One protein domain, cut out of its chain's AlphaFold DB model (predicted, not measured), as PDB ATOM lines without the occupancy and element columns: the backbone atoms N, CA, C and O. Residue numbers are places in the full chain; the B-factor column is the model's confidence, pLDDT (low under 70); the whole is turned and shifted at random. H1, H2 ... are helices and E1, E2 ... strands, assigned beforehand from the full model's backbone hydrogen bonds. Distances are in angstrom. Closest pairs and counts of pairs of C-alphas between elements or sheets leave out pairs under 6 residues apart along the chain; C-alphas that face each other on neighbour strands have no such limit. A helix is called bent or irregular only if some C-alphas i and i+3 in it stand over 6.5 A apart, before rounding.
ATOM      1  N   LEU A  10     -40.269  66.099 117.695       81.75
ATOM      2  CA  LEU A  10     -39.786  67.343 117.091       81.75
ATOM      3  C   LEU A  10     -40.071  68.550 117.992       81.75
ATOM      4  O   LEU A  10     -39.196  69.394 118.185       81.75
ATOM      5  N   ARG A  11     -41.260  68.594 118.602       84.69
ATOM      6  CA  ARG A  11     -41.616  69.622 119.580       84.69
ATOM      7  C   ARG A  11     -40.669  69.615 120.777       84.69
ATOM      8  O   ARG A  11     -40.199  70.677 121.172       84.69
ATOM      9  N   ARG A  12     -40.334  68.433 121.312       87.44
ATOM     10  CA  ARG A  12     -39.348  68.290 122.396       87.44
ATOM     11  C   ARG A  12     -37.982  68.843 121.996       87.44
ATOM     12  O   ARG A  12     -37.439  69.651 122.730       87.44
ATOM     13  N   VAL A  13     -37.477  68.495 120.811       87.25
ATOM     14  CA  VAL A  13     -36.185  69.011 120.315       87.25
ATOM     15  C   VAL A  13     -36.177  70.540 120.220       87.25
ATOM     16  O   VAL A  13     -35.204  71.175 120.614       87.25
ATOM     17  N   CYS A  14     -37.252  71.145 119.709       89.31
ATOM     18  CA  CYS A  14     -37.359  72.600 119.632       89.31
ATOM     19  C   CYS A  14     -37.481  73.252 121.030       89.31
ATOM     20  O   CYS A  14     -36.904  74.317 121.239       89.31
ATOM     21  N   LEU A  15     -38.177  72.625 121.989       92.94
ATOM     22  CA  LEU A  15     -38.252  73.091 123.383       92.94
ATOM     23  C   LEU A  15     -36.901  72.994 124.102       92.94
ATOM     24  O   LEU A  15     -36.490  73.963 124.729       92.94
ATOM     25  N   ASP A  16     -36.195  71.872 123.965       92.38
ATOM     26  CA  ASP A  16     -34.866  71.678 124.554       92.38
ATOM     27  C   ASP A  16     -33.882  72.717 123.991       92.38
ATOM     28  O   ASP A  16     -33.159  73.375 124.738       92.38
ATOM     29  N   TYR A  17     -33.918  72.943 122.671       92.19
ATOM     30  CA  TYR A  17     -33.116  73.988 122.037       92.19
ATOM     31  C   TYR A  17     -33.504  75.392 122.523       92.19
ATOM     32  O   TYR A  17     -32.629  76.227 122.741       92.19
ATOM     33  N   PHE A  18     -34.799  75.677 122.693       94.75
ATOM     34  CA  PHE A  18     -35.266  76.949 123.246       94.75
ATOM     35  C   PHE A  18     -34.731  77.179 124.661       94.75
ATOM     36  O   PHE A  18     -34.174  78.245 124.927       94.75
ATOM     37  N   ASP A  19     -34.833  76.174 125.530       95.62
ATOM     38  CA  ASP A  19     -34.340  76.235 126.904       95.62
ATOM     39  C   ASP A  19     -32.817  76.508 126.906       95.62
ATOM     40  O   ASP A  19     -32.343  77.445 127.558       95.62
ATOM     41  N   GLU A  20     -32.038  75.785 126.092       94.44
ATOM     42  CA  GLU A  20     -30.595  76.022 125.951       94.44
ATOM     43  C   GLU A  20     -30.261  77.411 125.388       94.44
ATOM     44  O   GLU A  20     -29.320  78.063 125.854       94.44
ATOM     45  N   TYR A  21     -31.009  77.869 124.385       93.31
ATOM     46  CA  TYR A  21     -30.800  79.161 123.743       93.31
ATOM     47  C   TYR A  21     -31.040  80.314 124.722       93.31
ATOM     48  O   TYR A  21     -30.196  81.209 124.843       93.31
ATOM     49  N   VAL A  22     -32.143  80.271 125.473       95.31
ATOM     50  CA  VAL A  22     -32.486  81.314 126.446       95.31
ATOM     51  C   VAL A  22     -31.449  81.402 127.560       95.31
ATOM     52  O   VAL A  22     -30.980  82.499 127.865       95.31
ATOM     53  N   PHE A  23     -31.037  80.273 128.137       95.00
ATOM     54  CA  PHE A  23     -30.168  80.303 129.316       95.00
ATOM     55  C   PHE A  23     -28.674  80.428 129.009       95.00
ATOM     56  O   PHE A  23     -27.941  80.951 129.847       95.00
ATOM     57  N   ASN A  24     -28.216  80.025 127.817       91.12
ATOM     58  CA  ASN A  24     -26.783  80.006 127.489       91.12
ATOM     59  C   ASN A  24     -26.360  81.003 126.398       91.12
ATOM     60  O   ASN A  24     -25.170  81.330 126.288       91.12
ATOM     61  N   GLN A  25     -27.296  81.460 125.557       91.44
ATOM     62  CA  GLN A  25     -26.980  82.286 124.384       91.44
ATOM     63  C   GLN A  25     -27.548  83.703 124.488       91.44
ATOM     64  O   GLN A  25     -26.868  84.646 124.079       91.44
ATOM     65  N   LEU A  26     -28.750  83.882 125.050       94.50
ATOM     66  CA  LEU A  26     -29.338  85.214 125.186       94.50
ATOM     67  C   LEU A  26     -28.576  86.089 126.191       94.50
ATOM     68  O   LEU A  26     -27.996  85.588 127.163       94.50
ATOM     69  N   PRO A  27     -28.605  87.418 126.007       95.94
ATOM     70  CA  PRO A  27     -28.236  88.343 127.063       95.94
ATOM     71  C   PRO A  27     -29.040  88.127 128.346       95.94
ATOM     72  O   PRO A  27     -30.158  87.621 128.305       95.94
ATOM     73  N   LEU A  28     -28.460  88.526 129.480       95.62
ATOM     74  CA  LEU A  28     -29.109  88.431 130.793       95.62
ATOM     75  C   LEU A  28     -30.451  89.167 130.831       95.62
ATOM     76  O   LEU A  28     -31.411  88.664 131.412       95.62
ATOM     77  N   TYR A  29     -30.500  90.322 130.165       97.12
ATOM     78  CA  TYR A  29     -31.697  91.129 130.021       97.12
ATOM     79  C   TYR A  29     -31.904  91.573 128.577       97.12
ATOM     80  O   TYR A  29     -30.940  91.848 127.858       97.12
ATOM     81  N   LEU A  30     -33.161  91.717 128.172       97.50
ATOM     82  CA  LEU A  30     -33.569  92.318 126.904       97.50
ATOM     83  C   LEU A  30     -34.722  93.292 127.132       97.50
ATOM     84  O   LEU A  30     -35.517  93.131 128.047       97.50
ATOM     85  N   ILE A  31     -34.822  94.301 126.277       97.50
ATOM     86  CA  ILE A  31     -35.957  95.222 126.235       97.50
ATOM     87  C   ILE A  31     -36.994  94.636 125.276       97.50
ATOM     88  O   ILE A  31     -36.675  94.419 124.104       97.50
ATOM     89  N   ARG A  32     -38.227  94.414 125.730       97.38
ATOM     90  CA  ARG A  32     -39.353  94.041 124.865       97.38
ATOM     91  C   ARG A  32     -39.871  95.281 124.139       97.38
ATOM     92  O   ARG A  32     -40.187  96.295 124.748       97.38
ATOM     93  N   LEU A  33     -39.941  95.238 122.812       96.94
ATOM     94  CA  LEU A  33     -40.190  96.429 121.984       96.94
ATOM     95  C   LEU A  33     -41.669  96.840 121.877       96.94
ATOM     96  O   LEU A  33     -41.962  97.907 121.325       96.94
ATOM     97  N   SER A  34     -42.599  96.015 122.368       95.50
ATOM     98  CA  SER A  34     -44.033  96.336 122.402       95.50
ATOM     99  C   SER A  34     -44.377  97.378 123.466       95.50
ATOM    100  O   SER A  34     -45.221  98.234 123.222       95.50
ATOM    101  N   ASP A  35     -43.710  97.323 124.617       95.31
ATOM    102  CA  ASP A  35     -44.002  98.127 125.812       95.31
ATOM    103  C   ASP A  35     -42.754  98.716 126.482       95.31
ATOM    104  O   ASP A  35     -42.880  99.478 127.437       95.31
ATOM    105  N   MET A  36     -41.565  98.439 125.939       94.50
ATOM    106  CA  MET A  36     -40.273  98.910 126.440       94.50
ATOM    107  C   MET A  36     -39.921  98.374 127.835       94.50
ATOM    108  O   MET A  36     -39.126  98.991 128.546       94.50
ATOM    109  N   GLU A  37     -40.476  97.223 128.223       95.81
ATOM    110  CA  GLU A  37     -40.158  96.567 129.492       95.81
ATOM    111  C   GLU A  37     -38.802  95.846 129.437       95.81
ATOM    112  O   GLU A  37     -38.440  95.252 128.419       95.81
ATOM    113  N   LEU A  38     -38.041  95.901 130.535       96.50
ATOM    114  CA  LEU A  38     -36.797  95.151 130.693       96.50
ATOM    115  C   LEU A  38     -37.110  93.766 131.266       96.50
ATOM    116  O   LEU A  38     -37.599  93.660 132.384       96.50
ATOM    117  N   LEU A  39     -36.780  92.725 130.513       97.62
ATOM    118  CA  LEU A  39     -37.066  91.332 130.834       97.62
ATOM    119  C   LEU A  39     -35.773  90.564 131.075       97.62
ATOM    120  O   LEU A  39     -34.815  90.710 130.315       97.62
ATOM    121  N   SER A  40     -35.754  89.728 132.106       97.69
ATOM    122  CA  SER A  40     -34.715  88.727 132.337       97.69
ATOM    123  C   SER A  40     -34.892  87.512 131.418       97.69
ATOM    124  O   SER A  40     -35.920  87.339 130.759       97.69
ATOM    125  N   ARG A  41     -33.903  86.610 131.407       96.69
ATOM    126  CA  ARG A  41     -34.023  85.302 130.734       96.69
ATOM    127  C   ARG A  41     -35.247  84.503 131.203       96.69
ATOM    128  O   ARG A  41     -35.883  83.868 130.370       96.69
ATOM    129  N   ASN A  42     -35.586  84.557 132.494       97.94
ATOM    130  CA  ASN A  42     -36.743  83.841 133.039       97.94
ATOM    131  C   ASN A  42     -38.056  84.412 132.504       97.94
ATOM    132  O   ASN A  42     -38.901  83.646 132.062       97.94
ATOM    133  N   ASP A  43     -38.191  85.738 132.461       97.94
ATOM    134  CA  ASP A  43     -39.411  86.374 131.953       97.94
ATOM    135  C   ASP A  43     -39.636  86.013 130.472       97.94
ATOM    136  O   ASP A  43     -40.729  85.636 130.063       97.94
ATOM    137  N   ILE A  44     -38.569  86.028 129.660       97.06
ATOM    138  CA  ILE A  44     -38.628  85.609 128.247       97.06
ATOM    139  C   ILE A  44     -38.962  84.122 128.121       97.06
ATOM    140  O   ILE A  44     -39.713  83.729 127.227       97.06
ATOM    141  N   TRP A  45     -38.384  83.288 128.985       97.56
ATOM    142  CA  TRP A  45     -38.673  81.862 129.021       97.56
ATOM    143  C   TRP A  45     -40.158  81.615 129.308       97.56
ATOM    144  O   TRP A  45     -40.798  80.875 128.567       97.56
ATOM    145  N   GLU A  46     -40.728  82.277 130.314       97.25
ATOM    146  CA  GLU A  46     -42.143  82.148 130.676       97.25
ATOM    147  C   GLU A  46     -43.080  82.646 129.564       97.25
ATOM    148  O   GLU A  46     -44.049  81.961 129.232       97.25
ATOM    149  N   ASP A  47     -42.757  83.781 128.938       94.50
ATOM    150  CA  ASP A  47     -43.572  84.392 127.883       94.50
ATOM    151  C   ASP A  47     -43.550  83.590 126.570       94.50
ATOM    152  O   ASP A  47     -44.577  83.429 125.903       94.50
ATOM    153  N   VAL A  48     -42.370  83.116 126.152       94.56
ATOM    154  CA  VAL A  48     -42.158  82.592 124.792       94.56
ATOM    155  C   VAL A  48     -42.232  81.072 124.737       94.56
ATOM    156  O   VAL A  48     -42.687  80.527 123.730       94.56
ATOM    157  N   ARG A  49     -41.849  80.356 125.799       94.75
ATOM    158  CA  ARG A  49     -41.871  78.886 125.795       94.75
ATOM    159  C   ARG A  49     -43.241  78.284 125.469       94.75
ATOM    160  O   ARG A  49     -43.268  77.313 124.712       94.75
ATOM    161  N   PRO A  50     -44.379  78.819 125.961       94.00
ATOM    162  CA  PRO A  50     -45.702  78.318 125.584       94.00
ATOM    163  C   PRO A  50     -46.022  78.495 124.094       94.00
ATOM    164  O   PRO A  50     -46.883  77.790 123.572       94.00
ATOM    165  N   LEU A  51     -45.338  79.423 123.416       90.38
ATOM    166  CA  LEU A  51     -45.487  79.707 121.988       90.38
ATOM    167  C   LEU A  51     -44.605  78.808 121.107       90.38
ATOM    168  O   LEU A  51     -44.761  78.828 119.886       90.38
ATOM    169  N   VAL A  52     -43.680  78.042 121.704       87.50
ATOM    170  CA  VAL A  52     -42.839  77.080 120.984       87.50
ATOM    171  C   VAL A  52     -43.711  75.916 120.523       87.50
ATOM    172  O   VAL A  52     -44.171  75.078 121.306       87.50
ATOM    173  N   ASP A  53     -43.917  75.877 119.216       81.62
ATOM    174  CA  ASP A  53     -44.707  74.874 118.521       81.62
ATOM    175  C   ASP A  53     -43.856  74.168 117.455       81.62
ATOM    176  O   ASP A  53     -42.683  74.485 117.239       81.62
ATOM    177  N   ILE A  54     -44.433  73.172 116.790       72.69
ATOM    178  CA  ILE A  54     -43.776  72.462 115.697       72.69
ATOM    179  C   ILE A  54     -43.619  73.425 114.506       72.69
ATOM    180  O   ILE A  54     -44.615  73.998 114.051       72.69
ATOM    181  N   PRO A  55     -42.401  73.604 113.950       67.50
ATOM    182  CA  PRO A  55     -42.201  74.429 112.763       67.50
ATOM    183  C   PRO A  55     -43.119  73.969 111.624       67.50
ATOM    184  O   PRO A  55     -43.261  72.767 111.385       67.50
ATOM    185  N   LYS A  56     -43.737  74.907 110.893       59.66
ATOM    186  CA  LYS A  56     -44.634  74.568 109.776       59.66
ATOM    187  C   LYS A  56     -43.876  73.751 108.718       59.66
ATOM    188  O   LYS A  56     -43.052  74.286 107.981       59.66
ATOM    189  N   LEU A  57     -44.185  72.459 108.621       50.34
ATOM    190  CA  LEU A  57     -43.739  71.582 107.538       50.34
ATOM    191  C   LEU A  57     -44.482  71.967 106.247       50.34
ATOM    192  O   LEU A  57     -45.703  72.120 106.248       50.34
ATOM    193  N   ASN A  58     -43.776  72.099 105.122       44.31
ATOM    194  CA  ASN A  58     -44.435  72.049 103.814       44.31
ATOM    195  C   ASN A  58     -44.986  70.622 103.599       44.31
ATOM    196  O   ASN A  58     -44.345  69.651 104.005       44.31
ATOM    197  N   TYR A  59     -46.128  70.505 102.910       43.22
ATOM    198  CA  TYR A  59     -46.760  69.285 102.372       43.22
ATOM    199  C   TYR A  59     -45.810  68.246 101.723       43.22
ATOM    200  O   TYR A  59     -46.239  67.128 101.457       43.22
ATOM    201  N   GLN A  60     -44.538  68.574 101.471       44.38
ATOM    202  CA  GLN A  60     -43.508  67.671 100.937       44.38
ATOM    203  C   GLN A  60     -42.522  67.102 101.980       44.38
ATOM    204  O   GLN A  60     -41.559  66.443 101.598       44.38
ATOM    205  N   GLY A  61     -42.726  67.322 103.286       43.69
ATOM    206  CA  GLY A  61     -41.931  66.664 104.338       43.69
ATOM    207  C   GLY A  61     -40.493  67.182 104.494       43.69
ATOM    208  O   GLY A  61     -39.684  66.552 105.171       43.69
ATOM    209  N   VAL A  62     -40.175  68.332 103.897       44.06
ATOM    210  CA  VAL A  62     -38.921  69.059 104.128       44.06
ATOM    211  C   VAL A  62     -39.164  70.072 105.251       44.06
ATOM    212  O   VAL A  62     -40.078  70.893 105.147       44.06
ATOM    213  N   LEU A  63     -38.366  70.009 106.327       50.97
ATOM    214  CA  LEU A  63     -38.267  71.079 107.330       50.97
ATOM    215  C   LEU A  63     -37.894  72.372 106.595       50.97
ATOM    216  O   LEU A  63     -36.783  72.480 106.080       50.97
ATOM    217  N   LEU A  64     -38.834  73.314 106.485       49.75
ATOM    218  CA  LEU A  64     -38.609  74.573 105.766       49.75
ATOM    219  C   LEU A  64     -37.640  75.498 106.528       49.75
ATOM    220  O   LEU A  64     -36.958  76.303 105.908       49.75
ATOM    221  N   GLU A  65     -37.564  75.337 107.853       61.03
ATOM    222  CA  GLU A  65     -36.651  76.021 108.775       61.03
ATOM    223  C   GLU A  65     -36.138  74.996 109.805       61.03
ATOM    224  O   GLU A  65     -36.871  74.089 110.215       61.03
ATOM    225  N   SER A  66     -34.876  75.105 110.229       76.50
ATOM    226  CA  SER A  66     -34.346  74.274 111.325       76.50
ATOM    227  C   SER A  66     -34.954  74.697 112.675       76.50
ATOM    228  O   SER A  66     -35.324  75.861 112.826       76.50
ATOM    229  N   CYS A  67     -35.026  73.804 113.683       80.94
ATOM    230  CA  CYS A  67     -35.471  74.196 115.042       80.94
ATOM    231  C   CYS A  67     -34.670  75.401 115.571       80.94
ATOM    232  O   CYS A  67     -35.237  76.265 116.232       80.94
ATOM    233  N   GLU A  68     -33.377  75.486 115.238       83.88
ATOM    234  CA  GLU A  68     -32.534  76.630 115.591       83.88
ATOM    235  C   GLU A  68     -33.049  77.938 114.982       83.88
ATOM    236  O   GLU A  68     -33.221  78.928 115.691       83.88
ATOM    237  N   GLU A  69     -33.312  77.952 113.676       82.69
ATOM    238  CA  GLU A  69     -33.810  79.144 112.992       82.69
ATOM    239  C   GLU A  69     -35.192  79.555 113.506       82.69
ATOM    240  O   GLU A  69     -35.403  80.729 113.811       82.69
ATOM    241  N   TYR A  70     -36.088  78.584 113.695       85.75
ATOM    242  CA  TYR A  70     -37.414  78.805 114.264       85.75
ATOM    243  C   TYR A  70     -37.340  79.437 115.664       85.75
ATOM    244  O   TYR A  70     -37.936  80.489 115.900       85.75
ATOM    245  N   VAL A  71     -36.554  78.863 116.580       87.81
ATOM    246  CA  VAL A  71     -36.400  79.390 117.945       87.81
ATOM    247  C   VAL A  71     -35.759  80.775 117.948       87.81
ATOM    248  O   VAL A  71     -36.247  81.686 118.621       87.81
ATOM    249  N   ARG A  72     -34.699  80.985 117.158       87.88
ATOM    250  CA  ARG A  72     -34.072  82.310 117.022       87.88
ATOM    251  C   ARG A  72     -35.049  83.340 116.447       87.88
ATOM    252  O   ARG A  72     -34.965  84.519 116.793       87.88
ATOM    253  N   ASN A  73     -35.992  82.908 115.607       88.00
ATOM    254  CA  ASN A  73     -37.044  83.757 115.058       88.00
ATOM    255  C   ASN A  73     -38.122  84.152 116.087       88.00
ATOM    256  O   ASN A  73     -38.747  85.197 115.896       88.00
ATOM    257  N   LEU A  74     -38.321  83.382 117.164       89.69
ATOM    258  CA  LEU A  74     -39.237  83.740 118.256       89.69
ATOM    259  C   LEU A  74     -38.680  84.874 119.129       89.69
ATOM    260  O   LEU A  74     -39.434  85.731 119.584       89.69
ATOM    261  N   VAL A  75     -37.355  84.931 119.312       91.81
ATOM    262  CA  VAL A  75     -36.675  85.944 120.143       91.81
ATOM    263  C   VAL A  75     -35.756  86.826 119.290       91.81
ATOM    264  O   VAL A  75     -34.565  86.992 119.568       91.81
TER     265      VAL A  75
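What this domain is: This is residues 10 to 75 of the 283 residues of an uncharacterized protein of Paxillus involutus ATCC 200175 (UniProt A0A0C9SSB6). A small two-strand hairpin, E1 and E2, makes one end of an elongated body in which H1 and H2 run side by side in opposite directions. H3 packs steeply across H1, and the loop of residues 52 to 66 reaches away to the end opposite the hairpin. The printed part has 66 residues, with three named helices and two named strands in the order H1, E1, E2, H2, H3; the sheet E1 - E2 is antiparallel and the class is mostly helix. The whole is only just compact, close to loose, with a radius of gyration of the C-alphas of 12.9 A and spans of 41 by 23 by 17 A.

Where its parts are: E1 is residues 29 to 32, 9.7 A long, and E2 is residues 38 to 40, 7.0 A. H1, residues 10 to 24, measures 20.9 A and begins at C-alpha 10 (-39.786, 67.343, 117.091). H2 is residues 41 to 51, 15.5 A; it is irregular, but only just: C-alphas 47 and 50 are 6.8 A apart. H3, residues 67 to 74, measures 10.8 A and ends at C-alpha 74 (-39.237, 83.740, 118.256).

How they stand to each other: E1 and E2 form an antiparallel hairpin, with N 30 and O 39 within hydrogen-bond range at 2.9 A. The closest C-alphas of E1 and H2, Tyr 29 and Arg 41, are 6.3 A apart. H1 and H2 touch, closest at the C-alphas of Val 22 and Arg 41, 6.1 A, with a shallow tilt of 16 degrees, opposite ways. H1, with residues 13 to 18 alone, touches H3 at a steep tilt of 62 degrees, the same way; the closest C-alphas are Cys 14 and Cys 67, 5.2 A. H2 and H3 are close but not clearly touching, 7.3 A between the C-alphas of Val 48 and Leu 74. In H1 and H3 every O i to N i+4 pair is within hydrogen-bond range; in H2, 5 of 7 are.

The domain as a whole: The C-alphas of Leu 38 and Gln 60, the two farthest apart, are 41.1 A apart. The printed part has no cut. The link from H2 to H3 is long, 15 residues; the other links are tight. Residues 55 to 65 have pLDDT under 70.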